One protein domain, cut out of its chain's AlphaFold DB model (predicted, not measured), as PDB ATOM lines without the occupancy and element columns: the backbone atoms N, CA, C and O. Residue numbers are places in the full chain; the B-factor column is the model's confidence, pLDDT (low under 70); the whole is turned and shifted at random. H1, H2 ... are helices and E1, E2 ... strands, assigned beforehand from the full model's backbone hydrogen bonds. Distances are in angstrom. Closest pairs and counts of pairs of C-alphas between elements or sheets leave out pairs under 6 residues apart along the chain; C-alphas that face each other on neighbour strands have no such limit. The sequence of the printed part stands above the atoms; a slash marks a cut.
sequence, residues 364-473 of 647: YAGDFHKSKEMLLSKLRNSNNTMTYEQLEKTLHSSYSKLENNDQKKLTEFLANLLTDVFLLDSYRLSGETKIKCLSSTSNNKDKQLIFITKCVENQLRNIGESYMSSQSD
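Overview. This is residues 364 to 473 of the 647 residues of an uncharacterized protein of Gammaproteobacteria bacterium TMED257 (UniProt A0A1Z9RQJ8). Two pairs of helices make the core: a helical hairpin, H2 and H3, with the side-by-side, oppositely running H1 and H4 packed crosswise on it. The tiny two-strand sheet E1 E2 joins the two pairs at one end, beside a long loop, while small H5 trails off from H4. The printed part has 110 residues, five named helices and two named strands in the order H1 E1 H2 H3 E2 H4 H5, mostly helix, the sheet antiparallel. It is compact, radius of gyration of the C-alphas 14.2 A, spanning 43 by 33 by 19 A.

Arrangement. H1, residues 368 to 380, touches H4, residues 453 to 462, at a shallow tilt of 14 degrees, opposite ways; the closest C-alphas, Leu 376 and Glu 457, are 6.3 A apart. With residues 374 to 379 alone H1 touches H2, residues 388 to 400, at a steep tilt of 46 degrees; the closest C-alphas are Leu 375 and Ser 398, 6.4 A. H3, residues 405 to 423, touches H1 with residues 407 to 415 alone, at a steep tilt of 58 degrees, closest at C-alphas 411 and 371, 4.9 A. E1, residues 385 to 387, and E2, residues 450 to 452, are antiparallel neighbours; N 451 and O 386 are 2.8 A apart, within hydrogen-bond range. H5, residues 465 to 471, is apart from H4. Every O i to N i+4 pair is within hydrogen-bond range in H1, H4 and H5, 8 of 9 in H2 and 14 of 15 in H3.

Along the chain. H1 begins at C-alpha 368 (195.416, 160.449, 238.872) and is 18.3 A long, H2 18.1 A, H3 25.9 A and H4 14.4 A. H5 ends at C-alpha 471 (203.698, 151.017, 241.543).

Size, cuts and confidence. The C-alphas farthest apart, Ala 365 and Lys 445, are 43.1 A apart. The printed part has no cut. The link from H3 to E2, 26 residues, is long; pLDDT is under 70 at residues 426 to 434 and 440 to 448.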
ATOM      1  N   TYR A 364     194.667 152.107 237.519       76.31
ATOM      2  CA  TYR A 364     194.173 152.551 238.819       76.31
ATOM      3  C   TYR A 364     192.679 152.871 238.770       76.31
ATOM      4  O   TYR A 364     192.177 153.346 237.753       76.31
ATOM      5  N   ALA A 365     191.988 152.679 239.895       75.44
ATOM      6  CA  ALA A 365     190.657 153.243 240.100       75.44
ATOM      7  C   ALA A 365     190.774 154.725 240.512       75.44
ATOM      8  O   ALA A 365     191.533 155.053 241.428       75.44
ATOM      9  N   GLY A 366     190.028 155.612 239.846       82.62
ATOM     10  CA  GLY A 366     190.060 157.066 240.064       82.62
ATOM     11  C   GLY A 366     190.947 157.838 239.076       82.62
ATOM     12  O   GLY A 366     191.660 157.257 238.261       82.62
ATOM     13  N   ASP A 367     190.896 159.170 239.141       87.94
ATOM     14  CA  ASP A 367     191.647 160.063 238.249       87.94
ATOM     15  C   ASP A 367     192.943 160.544 238.929       87.94
ATOM     16  O   ASP A 367     192.928 161.289 239.924       87.94
ATOM     17  N   PHE A 368     194.082 160.097 238.388       88.38
ATOM     18  CA  PHE A 368     195.416 160.449 238.872       88.38
ATOM     19  C   PHE A 368     195.715 161.946 238.732       88.38
ATOM     20  O   PHE A 368     196.205 162.559 239.684       88.38
ATOM     21  N   HIS A 369     195.388 162.551 237.587       90.69
ATOM     22  CA  HIS A 369     195.630 163.970 237.339       90.69
ATOM     23  C   HIS A 369     194.838 164.837 238.311       90.69
ATOM     24  O   HIS A 369     195.398 165.747 238.928       90.69
ATOM     25  N   LYS A 370     193.566 164.494 238.525       90.88
ATOM     26  CA  LYS A 370     192.708 165.178 239.498       90.88
ATOM     27  C   LYS A 370     193.251 165.065 240.923       90.88
ATOM     28  O   LYS A 370     193.299 166.066 241.636       90.88
ATOM     29  N   SER A 371     193.703 163.877 241.333       90.62
ATOM     30  CA  SER A 371     194.290 163.661 242.667       90.62
ATOM     31  C   SER A 371     195.565 164.487 242.863       90.62
ATOM     32  O   SER A 371     195.756 165.131 243.897       90.62
ATOM     33  N   LYS A 372     196.431 164.504 241.844       91.88
ATOM     34  CA  LYS A 372     197.703 165.232 241.856       91.88
ATOM     35  C   LYS A 372     197.498 166.744 241.917       91.88
ATOM     36  O   LYS A 372     198.111 167.397 242.760       91.88
ATOM     37  N   GLU A 373     196.625 167.302 241.079       91.94
ATOM     38  CA  GLU A 373     196.326 168.741 241.096       91.94
ATOM     39  C   GLU A 373     195.675 169.180 242.410       91.94
ATOM     40  O   GLU A 373     195.986 170.256 242.924       91.94
ATOM     41  N   MET A 374     194.842 168.332 243.020       89.88
ATOM     42  CA  MET A 374     194.251 168.624 244.326       89.88
ATOM     43  C   MET A 374     195.325 168.819 245.403       89.88
ATOM     44  O   MET A 374     195.307 169.828 246.113       89.88
ATOM     45  N   LEU A 375     196.304 167.914 245.477       91.81
ATOM     46  CA  LEU A 375     197.430 168.032 246.408       91.81
ATOM     47  C   LEU A 375     198.333 169.231 246.069       91.81
ATOM     48  O   LEU A 375     198.710 169.987 246.965       91.81
ATOM     49  N   LEU A 376     198.630 169.460 244.784       91.62
ATOM     50  CA  LEU A 376     199.432 170.607 244.340       91.62
ATOM     51  C   LEU A 376     198.778 171.942 244.713       91.62
ATOM     52  O   LEU A 376     199.460 172.829 245.220       91.62
ATOM     53  N   SER A 377     197.465 172.085 244.515       89.81
ATOM     54  CA  SER A 377     196.732 173.313 244.853       89.81
ATOM     55  C   SER A 377     196.809 173.646 246.347       89.81
ATOM     56  O   SER A 377     196.976 174.806 246.724       89.81
ATOM     57  N   LYS A 378     196.767 172.623 247.209       88.69
ATOM     58  CA  LYS A 378     196.878 172.777 248.663       88.69
ATOM     59  C   LYS A 378     198.290 173.137 249.103       88.69
ATOM     60  O   LYS A 378     198.437 173.998 249.964       88.69
ATOM     61  N   LEU A 379     199.310 172.552 248.474       88.44
ATOM     62  CA  LEU A 379     200.707 172.911 248.725       88.44
ATOM     63  C   LEU A 379     201.027 174.340 248.257       88.44
ATOM     64  O   LEU A 379     201.691 175.074 248.984       88.44
ATOM     65  N   ARG A 380     200.507 174.786 247.105       86.44
ATOM     66  CA  ARG A 380     200.709 176.167 246.615       86.44
ATOM     67  C   ARG A 380     200.110 177.231 247.537       86.44
ATOM     68  O   ARG A 380     200.659 178.321 247.634       86.44
ATOM     69  N   ASN A 381     199.016 176.904 248.223       83.25
ATOM     70  CA  ASN A 381     198.311 177.814 249.131       83.25
ATOM     71  C   ASN A 381     198.813 177.741 250.586       83.25
ATOM     72  O   ASN A 381     198.175 178.294 251.479       83.25
ATOM     73  N   SER A 382     199.907 177.022 250.841       84.19
ATOM     74  CA  SER A 382     200.467 176.823 252.182       84.19
ATOM     75  C   SER A 382     201.726 177.667 252.415       84.19
ATOM     76  O   SER A 382     202.260 178.282 251.493       84.19
ATOM     77  N   ASN A 383     202.201 177.717 253.661       79.69
ATOM     78  CA  ASN A 383     203.390 178.489 254.031       79.69
ATOM     79  C   ASN A 383     204.645 178.011 253.277       79.69
ATOM     80  O   ASN A 383     204.763 176.840 252.923       79.69
ATOM     81  N   ASN A 384     205.630 178.901 253.097       80.50
ATOM     82  CA  ASN A 384     206.893 178.597 252.400       80.50
ATOM     83  C   ASN A 384     207.688 177.432 253.025       80.50
ATOM     84  O   ASN A 384     208.433 176.743 252.323       80.50
ATOM     85  N   THR A 385     207.526 177.214 254.330       83.94
ATOM     86  CA  THR A 385     208.038 176.049 255.056       83.94
ATOM     87  C   THR A 385     206.937 175.452 255.926       83.94
ATOM     88  O   THR A 385     206.053 176.169 256.401       83.94
ATOM     89  N   MET A 386     206.984 174.136 256.126       85.00
ATOM     90  CA  MET A 386     206.046 173.400 256.975       85.00
ATOM     91  C   MET A 386     206.787 172.357 257.801       85.00
ATOM     92  O   MET A 386     207.717 171.713 257.315       85.00
ATOM     93  N   THR A 387     206.354 172.152 259.041       84.88
ATOM     94  CA  THR A 387     206.759 170.961 259.802       84.88
ATOM     95  C   THR A 387     206.146 169.704 259.177       84.88
ATOM     96  O   THR A 387     205.131 169.785 258.482       84.88
ATOM     97  N   TYR A 388     206.730 168.531 259.430       83.12
ATOM     98  CA  TYR A 388     206.167 167.252 258.977       83.12
ATOM     99  C   TYR A 388     204.688 167.087 259.369       83.12
ATOM    100  O   TYR A 388     203.862 166.740 258.533       83.12
ATOM    101  N   GLU A 389     204.333 167.436 260.608       84.62
ATOM    102  CA  GLU A 389     202.959 167.332 261.109       84.62
ATOM    103  C   GLU A 389     201.998 168.295 260.385       84.62
ATOM    104  O   GLU A 389     200.867 167.937 260.053       84.62
ATOM    105  N   GLN A 390     202.446 169.522 260.089       86.31
ATOM    106  CA  GLN A 390     201.671 170.476 259.287       86.31
ATOM    107  C   GLN A 390     201.495 169.994 257.844       86.31
ATOM    108  O   GLN A 390     200.416 170.163 257.270       86.31
ATOM    109  N   LEU A 391     202.529 169.379 257.265       87.19
ATOM    110  CA  LEU A 391     202.472 168.795 255.930       87.19
ATOM    111  C   LEU A 391     201.459 167.644 255.881       87.19
ATOM    112  O   LEU A 391     200.571 167.665 255.029       87.19
ATOM    113  N   GLU A 392     201.528 166.691 256.813       85.50
ATOM    114  CA  GLU A 392     200.570 165.582 256.902       85.50
ATOM    115  C   GLU A 392     199.134 166.084 257.074       85.50
ATOM    116  O   GLU A 392     198.245 165.667 256.332       85.50
ATOM    117  N   LYS A 393     198.899 167.044 257.979       87.56
ATOM    118  CA  LYS A 393     197.574 167.662 258.175       87.56
ATOM    119  C   LYS A 393     197.063 168.341 256.903       87.56
ATOM    120  O   LYS A 393     195.891 168.193 256.548       87.56
ATOM    121  N   THR A 394     197.932 169.055 256.189       87.81
ATOM    122  CA  THR A 394     197.582 169.735 254.931       87.81
ATOM    123  C   THR A 394     197.184 168.724 253.859       87.81
ATOM    124  O   THR A 394     196.110 168.850 253.259       87.81
ATOM    125  N   LEU A 395     197.988 167.677 253.662       89.25
ATOM    126  CA  LEU A 395     197.691 166.604 252.715       89.25
ATOM    127  C   LEU A 395     196.407 165.857 253.107       89.25
ATOM    128  O   LEU A 395     195.528 165.696 252.262       89.25
ATOM    129  N   HIS A 396     196.225 165.513 254.385       87.88
ATOM    130  CA  HIS A 396     195.022 164.838 254.884       87.88
ATOM    131  C   HIS A 396     193.743 165.648 254.642       87.88
ATOM    132  O   HIS A 396     192.725 165.114 254.179       87.88
ATOM    133  N   SER A 397     193.790 166.960 254.885       87.00
ATOM    134  CA  SER A 397     192.649 167.844 254.634       87.00
ATOM    135  C   SER A 397     192.200 167.829 253.166       87.00
ATOM    136  O   SER A 397     191.023 168.060 252.887       87.00
ATOM    137  N   SER A 398     193.113 167.509 252.241       84.69
ATOM    138  CA  SER A 398     192.866 167.497 250.797       84.69
ATOM    139  C   SER A 398     191.900 166.386 250.393       84.69
ATOM    140  O   SER A 398     191.019 166.630 249.582       84.69
ATOM    141  N   TYR A 399     192.004 165.194 250.982       87.12
ATOM    142  CA  TYR A 399     191.172 164.050 250.589       87.12
ATOM    143  C   TYR A 399     190.065 163.698 251.589       87.12
ATOM    144  O   TYR A 399     189.118 163.001 251.231       87.12
ATOM    145  N   SER A 400     190.124 164.198 252.827       84.44
ATOM    146  CA  SER A 400     189.116 163.905 253.866       84.44
ATOM    147  C   SER A 400     187.667 164.222 253.458       84.44
ATOM    148  O   SER A 400     186.754 163.520 253.887       84.44
ATOM    149  N   LYS A 401     187.467 165.235 252.600       81.44
ATOM    150  CA  LYS A 401     186.156 165.743 252.153       81.44
ATOM    151  C   LYS A 401     185.664 165.160 250.821       81.44
ATOM    152  O   LYS A 401     184.644 165.607 250.312       81.44
ATOM    153  N   LEU A 402     186.398 164.225 250.217       86.88
ATOM    154  CA  LEU A 402     185.998 163.622 248.945       86.88
ATOM    155  C   LEU A 402     184.874 162.597 249.156       86.88
ATOM    156  O   LEU A 402     185.030 161.668 249.947       86.88
ATOM    157  N   GLU A 403     183.776 162.750 248.413       84.75
ATOM    158  CA  GLU A 403     182.638 161.815 248.428       84.75
ATOM    159  C   GLU A 403     182.916 160.542 247.615       84.75
ATOM    160  O   GLU A 403     182.516 159.447 248.003       84.75
ATOM    161  N   ASN A 404     183.647 160.659 246.500       87.94
ATOM    162  CA  ASN A 404     184.044 159.501 245.700       87.94
ATOM    163  C   ASN A 404     185.154 158.717 246.423       87.94
ATOM    164  O   ASN A 404     186.271 159.215 246.593       87.94
ATOM    165  N   ASN A 405     184.839 157.480 246.814       85.38
ATOM    166  CA  ASN A 405     185.728 156.614 247.588       85.38
ATOM    167  C   ASN A 405     187.023 156.254 246.839       85.38
ATOM    168  O   ASN A 405     188.100 156.291 247.432       85.38
ATOM    169  N   ASP A 406     186.947 155.969 245.537       85.38
ATOM    170  CA  ASP A 406     188.123 155.620 244.730       85.38
ATOM    171  C   ASP A 406     189.059 156.823 244.591       85.38
ATOM    172  O   ASP A 406     190.266 156.716 244.820       85.38
ATOM    173  N   GLN A 407     188.494 158.008 244.335       88.94
ATOM    174  CA  GLN A 407     189.259 159.254 244.281       88.94
ATOM    175  C   GLN A 407     189.916 159.579 245.629       88.94
ATOM    176  O   GLN A 407     191.074 160.005 245.674       88.94
ATOM    177  N   LYS A 408     189.185 159.378 246.733       89.81
ATOM    178  CA  LYS A 408     189.678 159.591 248.097       89.81
ATOM    179  C   LYS A 408     190.873 158.694 248.396       89.81
ATOM    180  O   LYS A 408     191.932 159.203 248.761       89.81
ATOM    181  N   LYS A 409     190.724 157.386 248.172       87.19
ATOM    182  CA  LYS A 409     191.775 156.388 248.406       87.19
ATOM    183  C   LYS A 409     193.006 156.630 247.527       87.19
ATOM    184  O   LYS A 409     194.129 156.498 248.007       87.19
ATOM    185  N   LEU A 410     192.820 157.009 246.258       89.25
ATOM    186  CA  LEU A 410     193.933 157.333 245.356       89.25
ATOM    187  C   LEU A 410     194.699 158.582 245.817       89.25
ATOM    188  O   LEU A 410     195.930 158.592 245.813       89.25
ATOM    189  N   THR A 411     193.984 159.620 246.252       90.12
ATOM    190  CA  THR A 411     194.601 160.865 246.736       90.12
ATOM    191  C   THR A 411     195.357 160.645 248.051       90.12
ATOM    192  O   THR A 411     196.463 161.158 248.215       90.12
ATOM    193  N   GLU A 412     194.803 159.839 248.962       90.06
ATOM    194  CA  GLU A 412     195.481 159.400 250.189       90.06
ATOM    195  C   GLU A 412     196.764 158.617 249.879       90.06
ATOM    196  O   GLU A 412     197.826 158.906 250.432       90.06
ATOM    197  N   PHE A 413     196.697 157.668 248.941       88.88
ATOM    198  CA  PHE A 413     197.860 156.899 248.506       88.88
ATOM    199  C   PHE A 413     198.977 157.796 247.947       88.88
ATOM    200  O   PHE A 413     200.136 157.640 248.325       88.88
ATOM    201  N   LEU A 414     198.641 158.775 247.098       89.50
ATOM    202  CA  LEU A 414     199.620 159.732 246.566       89.50
ATOM    203  C   LEU A 414     200.270 160.590 247.652       89.50
ATOM    204  O   LEU A 414     201.468 160.865 247.570       89.50
ATOM    205  N   ALA A 415     199.502 161.001 248.664       89.44
ATOM    206  CA  ALA A 415     200.031 161.740 249.804       89.44
ATOM    207  C   ALA A 415     201.064 160.907 250.580       89.44
ATOM    208  O   ALA A 415     202.171 161.387 250.817       89.44
ATOM    209  N   ASN A 416     200.737 159.647 250.888       86.88
ATOM    210  CA  ASN A 416     201.640 158.726 251.589       86.88
ATOM    211  C   ASN A 416     202.901 158.421 250.771       86.88
ATOM    212  O   ASN A 416     204.011 158.360 251.294       86.88
ATOM    213  N   LEU A 417     202.748 158.257 249.459       85.81
ATOM    214  CA  LEU A 417     203.866 158.017 248.558       85.81
ATOM    215  C   LEU A 417     204.809 159.229 248.502       85.81
ATOM    216  O   LEU A 417     206.031 159.069 248.539       85.81
ATOM    217  N   LEU A 418     204.261 160.445 248.478       87.75
ATOM    218  CA  LEU A 418     205.050 161.671 248.568       87.75
ATOM    219  C   LEU A 418     205.849 161.722 249.880       87.75
ATOM    220  O   LEU A 418     207.063 161.921 249.834       87.75
ATOM    221  N   THR A 419     205.209 161.506 251.033       84.25
ATOM    222  CA  THR A 419     205.875 161.603 252.344       84.25
ATOM    223  C   THR A 419     206.904 160.501 252.560       84.25
ATOM    224  O   THR A 419     208.061 160.781 252.875       84.25
ATOM    225  N   ASP A 420     206.527 159.247 252.342       77.00
ATOM    226  CA  ASP A 420     207.317 158.114 252.818       77.00
ATOM    227  C   ASP A 420     208.408 157.734 251.813       77.00
ATOM    228  O   ASP A 420     209.535 157.408 252.188       77.00
ATOM    229  N   VAL A 421     208.103 157.825 250.515       77.00
ATOM    230  CA  VAL A 421     209.019 157.404 249.447       77.00
ATOM    231  C   VAL A 421     209.848 158.569 248.918       77.00
ATOM    232  O   VAL A 421     211.060 158.428 248.743       77.00
ATOM    233  N   PHE A 422     209.223 159.710 248.626       82.06
ATOM    234  CA  PHE A 422     209.918 160.817 247.961       82.06
ATOM    235  C   PHE A 422     210.613 161.765 248.935       82.06
ATOM    236  O   PHE A 422     211.698 162.250 248.604       82.06
ATOM    237  N   LEU A 423     210.028 162.010 250.112       81.88
ATOM    238  CA  LEU A 423     210.603 162.909 251.113       81.88
ATOM    239  C   LEU A 423     211.497 162.186 252.118       81.88
ATOM    240  O   LEU A 423     212.626 162.620 252.310       81.88
ATOM    241  N   LEU A 424     211.027 161.105 252.742       75.12
ATOM    242  CA  LEU A 424     211.785 160.401 253.785       75.12
ATOM    243  C   LEU A 424     212.701 159.293 253.237       75.12
ATOM    244  O   LEU A 424     213.668 158.917 253.901       75.12
ATOM    245  N   ASP A 425     212.396 158.779 252.040       70.06
ATOM    246  CA  ASP A 425     213.043 157.610 251.424       70.06
ATOM    247  C   ASP A 425     213.185 156.445 252.424       70.06
ATOM    248  O   ASP A 425     214.229 155.795 252.533       70.06
ATOM    249  N   SER A 426     212.118 156.211 253.199       61.06
ATOM    250  CA  SER A 426     212.105 155.311 254.362       61.06
ATOM    251  C   SER A 426     212.381 153.847 254.006       61.06
ATOM    252  O   SER A 426     212.770 153.052 254.859       61.06
ATOM    253  N   TYR A 427     212.243 153.504 252.725       57.50
ATOM    254  CA  TYR A 427     212.399 152.158 252.181       57.50
ATOM    255  C   TYR A 427     213.759 151.912 251.503       57.50
ATOM    256  O   TYR A 427     213.868 151.022 250.652       57.50
ATOM    257  N   ARG A 428     214.796 152.706 251.807       57.91
ATOM    258  CA  ARG A 428     216.159 152.446 251.315       57.91
ATOM    259  C   ARG A 428     216.750 151.178 251.926       57.91
ATOM    260  O   ARG A 428     216.796 151.008 253.141       57.91
ATOM    261  N   LEU A 429     217.299 150.333 251.054       51.94
ATOM    262  CA  LEU A 429     218.038 149.126 251.429       51.94
ATOM    263  C   LEU A 429     219.351 149.427 252.166       51.94
ATOM    264  O   LEU A 429     219.787 148.614 252.971       51.94
ATOM    265  N   SER A 430     219.950 150.597 251.916       49.62
ATOM    266  CA  SER A 430     221.261 151.007 252.436       49.62
ATOM    267  C   SER A 430     221.258 151.471 253.896       49.62
ATOM    268  O   SER A 430     222.247 152.032 254.353       49.62
ATOM    269  N   GLY A 431     220.148 151.344 254.622       48.56
ATOM    270  CA  GLY A 431     220.096 151.746 256.028       48.56
ATOM    271  C   GLY A 431     219.685 153.201 256.268       48.56
ATOM    272  O   GLY A 431     218.894 153.475 257.175       48.56
ATOM    273  N   GLU A 432     220.183 154.105 255.427       56.47
ATOM    274  CA  GLU A 432     220.059 155.560 255.559       56.47
ATOM    275  C   GLU A 432     218.730 156.107 255.020       56.47
ATOM    276  O   GLU A 432     218.446 156.036 253.820       56.47
ATOM    277  N   THR A 433     217.940 156.737 255.893       59.97
ATOM    278  CA  THR A 433     216.806 157.578 255.489       59.97
ATOM    279  C   THR A 433     217.343 158.887 254.925       59.97
ATOM    280  O   THR A 433     217.799 159.758 255.670       59.97
ATOM    281  N   LYS A 434     217.321 159.035 253.599       67.50
ATOM    282  CA  LYS A 434     217.721 160.290 252.964       67.50
ATOM    283  C   LYS A 434     216.528 161.232 252.945       67.50
ATOM    284  O   LYS A 434     215.681 161.141 252.061       67.50
ATOM    285  N   ILE A 435     216.509 162.167 253.888       74.94
ATOM    286  CA  ILE A 435     215.451 163.169 253.955       74.94
ATOM    287  C   ILE A 435     215.712 164.240 252.893       74.94
ATOM    288  O   ILE A 435     216.743 164.915 252.899       74.94
ATOM    289  N   LYS A 436     214.789 164.373 251.942       79.56
ATOM    290  CA  LYS A 436     214.829 165.386 250.882       79.56
ATOM    291  C   LYS A 436     213.989 166.594 251.277       79.56
ATOM    292  O   LYS A 436     213.060 166.491 252.068       79.56
ATOM    293  N   CYS A 437     214.295 167.740 250.671       81.56
ATOM    294  CA  CYS A 437     213.564 168.995 250.870       81.56
ATOM    295  C   CYS A 437     213.631 169.584 252.288       81.56
ATOM    296  O   CYS A 437     212.796 170.422 252.627       81.56
ATOM    297  N   LEU A 438     214.613 169.179 253.097       82.06
ATOM    298  CA  LEU A 438     214.830 169.732 254.430       82.06
ATOM    299  C   LEU A 438     215.315 171.192 254.348       82.06
ATOM    300  O   LEU A 438     216.146 171.526 253.500       82.06
ATOM    301  N   SER A 439     214.806 172.055 255.227       74.19
ATOM    302  CA  SER A 439     215.318 173.420 255.394       74.19
ATOM    303  C   SER A 439     216.679 173.416 256.101       74.19
ATOM    304  O   SER A 439     216.884 172.648 257.037       74.19
ATOM    305  N   SER A 440     217.588 174.322 255.722       58.56
ATOM    306  CA  SER A 440     218.908 174.491 256.359       58.56
ATOM    307  C   SER A 440     218.849 174.928 257.833       58.56
ATOM    308  O   SER A 440     219.865 174.896 258.520       58.56
ATOM    309  N   THR A 441     217.673 175.317 258.331       54.78
ATOM    310  CA  THR A 441     217.417 175.728 259.722       54.78
ATOM    311  C   THR A 441     217.025 174.583 260.664       54.78
ATOM    312  O   THR A 441     216.678 174.838 261.817       54.78
ATOM    313  N   SER A 442     217.061 173.321 260.221       51.91
ATOM    314  CA  SER A 442     216.754 172.175 261.084       51.91
ATOM    315  C   SER A 442     217.874 171.937 262.111       51.91
ATOM    316  O   SER A 442     218.916 171.362 261.793       51.91
ATOM    317  N   ASN A 443     217.672 172.359 263.358       45.38
ATOM    318  CA  ASN A 443     218.572 172.015 264.457       45.38
ATOM    319  C   ASN A 443     218.281 170.591 264.951       45.38
ATOM    320  O   ASN A 443     217.198 170.324 265.457       45.38
ATOM    321  N   ASN A 444     219.282 169.705 264.902       49.00
ATOM    322  CA  ASN A 444     219.220 168.302 265.361       49.00
ATOM    323  C   ASN A 444     218.843 168.099 266.848       49.00
ATOM    324  O   ASN A 444     218.767 166.958 267.301       49.00
ATOM    325  N   LYS A 445     218.650 169.171 267.626       42.84
ATOM    326  CA  LYS A 445     218.356 169.099 269.065       42.84
ATOM    327  C   LYS A 445     216.863 168.956 269.376       42.84
ATOM    328  O   LYS A 445     216.542 168.272 270.338       42.84
ATOM    329  N   ASP A 446     215.983 169.466 268.510       44.84
ATOM    330  CA  ASP A 446     214.536 169.254 268.590       44.84
ATOM    331  C   ASP A 446     214.088 168.546 267.311       44.84
ATOM    332  O   ASP A 446     214.295 169.046 266.210       44.84
ATOM    333  N   LYS A 447     213.504 167.350 267.433       53.38
ATOM    334  CA  LYS A 447     213.151 166.424 266.335       53.38
ATOM    335  C   LYS A 447     212.060 166.936 265.366       53.38
ATOM    336  O   LYS A 447     211.265 166.145 264.866       53.38
ATOM    337  N   GLN A 448     211.961 168.235 265.099       64.75
ATOM    338  CA  GLN A 448     210.990 168.787 264.160       64.75
ATOM    339  C   GLN A 448     211.608 168.905 262.765       64.75
ATOM    340  O   GLN A 448     212.386 169.810 262.467       64.75
ATOM    341  N   LEU A 449     211.249 167.967 261.887       76.06
ATOM    342  CA  LEU A 449     211.607 168.014 260.470       76.06
ATOM    343  C   LEU A 449     210.829 169.150 259.787       76.06
ATOM    344  O   LEU A 449     209.597 169.111 259.738       76.06
ATOM    345  N   ILE A 450     211.547 170.151 259.265       81.81
ATOM    346  CA  ILE A 450     210.979 171.295 258.536       81.81
ATOM    347  C   ILE A 450     211.276 171.136 257.044       81.81
ATOM    348  O   ILE A 450     212.439 171.072 256.635       81.81
ATOM    349  N   PHE A 451     210.225 171.117 256.230       84.25
ATOM    350  CA  PHE A 451     210.285 170.938 254.784       84.25
ATOM    351  C   PHE A 451     210.056 172.252 254.035       84.25
ATOM    352  O   PHE A 451     209.195 173.055 254.397       84.25
ATOM    353  N   ILE A 452     210.804 172.448 252.948       87.31
ATOM    354  CA  ILE A 452     210.616 173.547 251.996       87.31
ATOM    355  C   ILE A 452     209.470 173.182 251.050       87.31
ATOM    356  O   ILE A 452     209.612 172.300 250.197       87.31
ATOM    357  N   THR A 453     208.355 173.902 251.140       85.56
ATOM    358  CA  THR A 453     207.105 173.596 250.423       85.56
ATOM    359  C   THR A 453     207.283 173.546 248.908       85.56
ATOM    360  O   THR A 453     206.808 172.617 248.260       85.56
ATOM    361  N   LYS A 454     208.055 174.477 248.329       86.62
ATOM    362  CA  LYS A 454     208.350 174.498 246.883       86.62
ATOM    363  C   LYS A 454     209.129 173.262 246.417       86.62
ATOM    364  O   LYS A 454     208.938 172.782 245.303       86.62
ATOM    365  N   CYS A 455     210.001 172.723 247.272       88.06
ATOM    366  CA  CYS A 455     210.705 171.477 246.978       88.06
ATOM    367  C   CYS A 455     209.749 170.279 247.041       88.06
ATOM    368  O   CYS A 455     209.787 169.437 246.146       88.06
ATOM    369  N   VAL A 456     208.856 170.235 248.038       88.44
ATOM    370  CA  VAL A 456     207.813 169.198 248.153       88.44
ATOM    371  C   VAL A 456     206.876 169.218 246.939       88.44
ATOM    372  O   VAL A 456     206.604 168.168 246.359       88.44
ATOM    373  N   GLU A 457     206.456 170.406 246.490       90.06
ATOM    374  CA  GLU A 457     205.669 170.579 245.263       90.06
ATOM    375  C   GLU A 457     206.401 169.993 244.045       90.06
ATOM    376  O   GLU A 457     205.816 169.235 243.270       90.06
ATOM    377  N   ASN A 458     207.695 170.288 243.893       88.81
ATOM    378  CA  ASN A 458     208.504 169.743 242.804       88.81
ATOM    379  C   ASN A 458     208.633 168.213 242.875       88.81
ATOM    380  O   ASN A 458     208.560 167.555 241.838       88.81
ATOM    381  N   GLN A 459     208.775 167.625 244.069       89.31
ATOM    382  CA  GLN A 459     208.769 166.164 244.214       89.31
ATOM    383  C   GLN A 459     207.433 165.562 243.767       89.31
ATOM    384  O   GLN A 459     207.429 164.592 243.011       89.31
ATOM    385  N   LEU A 460     206.306 166.174 244.147       90.12
ATOM    386  CA  LEU A 460     204.983 165.729 243.706       90.12
ATOM    387  C   LEU A 460     204.809 165.855 242.185       90.12
ATOM    388  O   LEU A 460     204.253 164.961 241.548       90.12
ATOM    389  N   ARG A 461     205.329 166.924 241.567       88.19
ATOM    390  CA  ARG A 461     205.320 167.087 240.102       88.19
ATOM    391  C   ARG A 461     206.081 165.972 239.385       88.19
ATOM    392  O   ARG A 461     205.609 165.533 238.337       88.19
ATOM    393  N   ASN A 462     207.172 165.479 239.969       85.94
ATOM    394  CA  ASN A 462     207.992 164.406 239.402       85.94
ATOM    395  C   ASN A 462     207.337 163.017 239.472       85.94
ATOM    396  O   ASN A 462     207.766 162.108 238.761       85.94
ATOM    397  N   ILE A 463     206.288 162.836 240.280       86.69
ATOM    398  CA  ILE A 463     205.486 161.609 240.265       86.69
ATOM    399  C   ILE A 463     204.656 161.617 238.976       86.69
ATOM    400  O   ILE A 463     203.671 162.348 238.860       86.69
ATOM    401  N   GLY A 464     205.099 160.865 237.970       84.94
ATOM    402  CA  GLY A 464     204.418 160.721 236.680       84.94
ATOM    403  C   GLY A 464     203.485 159.510 236.619       84.94
ATOM    404  O   GLY A 464     203.548 158.621 237.467       84.94
ATOM    405  N   GLU A 465     202.665 159.436 235.570       82.12
ATOM    406  CA  GLU A 465     201.805 158.271 235.308       82.12
ATOM    407  C   GLU A 465     202.598 156.987 235.078       82.12
ATOM    408  O   GLU A 465     202.162 155.920 235.493       82.12
ATOM    409  N   SER A 466     203.779 157.072 234.461       79.06
ATOM    410  CA  SER A 466     204.672 155.921 234.286       79.06
ATOM    411  C   SER A 466     205.173 155.394 235.630       79.06
ATOM    412  O   SER A 466     205.149 154.186 235.874       79.06
ATOM    413  N   TYR A 467     205.559 156.301 236.535       81.62
ATOM    414  CA  TYR A 467     205.940 155.950 237.897       81.62
ATOM    415  C   TYR A 467     204.765 155.313 238.631       81.62
ATOM    416  O   TYR A 467     204.918 154.229 239.192       81.62
ATOM    417  N   MET A 468     203.585 155.934 238.579       79.88
ATOM    418  CA  MET A 468     202.382 155.357 239.166       79.88
ATOM    419  C   MET A 468     202.117 153.985 238.575       79.88
ATOM    420  O   MET A 468     202.084 153.023 239.317       79.88
ATOM    421  N   SER A 469     202.068 153.823 237.261       75.19
ATOM    422  CA  SER A 469     201.893 152.519 236.615       75.19
ATOM    423  C   SER A 469     202.881 151.472 237.148       75.19
ATOM    424  O   SER A 469     202.452 150.384 237.516       75.19
ATOM    425  N   SER A 470     204.161 151.812 237.350       72.31
ATOM    426  CA  SER A 470     205.144 150.911 237.986       72.31
ATOM    427  C   SER A 470     204.847 150.531 239.435       72.31
ATOM    428  O   SER A 470     205.200 149.431 239.851       72.31
ATOM    429  N   GLN A 471     204.148 151.375 240.196       75.12
ATOM    430  CA  GLN A 471     203.698 151.017 241.543       75.12
ATOM    431  C   GLN A 471     202.541 150.000 241.546       75.12
ATOM    432  O   GLN A 471     202.232 149.437 242.596       75.12
ATOM    433  N   SER A 472     201.907 149.734 240.400       74.44
ATOM    434  CA  SER A 472     200.899 148.671 240.276       74.44
ATOM    435  C   SER A 472     201.522 147.295 240.033       74.44
ATOM    436  O   SER A 472     200.821 146.291 240.106       74.44
ATOM    437  N   ASP A 473     202.830 147.244 239.778       74.75
ATOM    438  CA  ASP A 473     203.585 146.012 239.597       74.75
ATOM    439  C   ASP A 473     204.014 145.401 240.949       74.75
ATOM    440  O   ASP A 473     203.947 146.017 242.019       74.75
TER     441      ASP A 473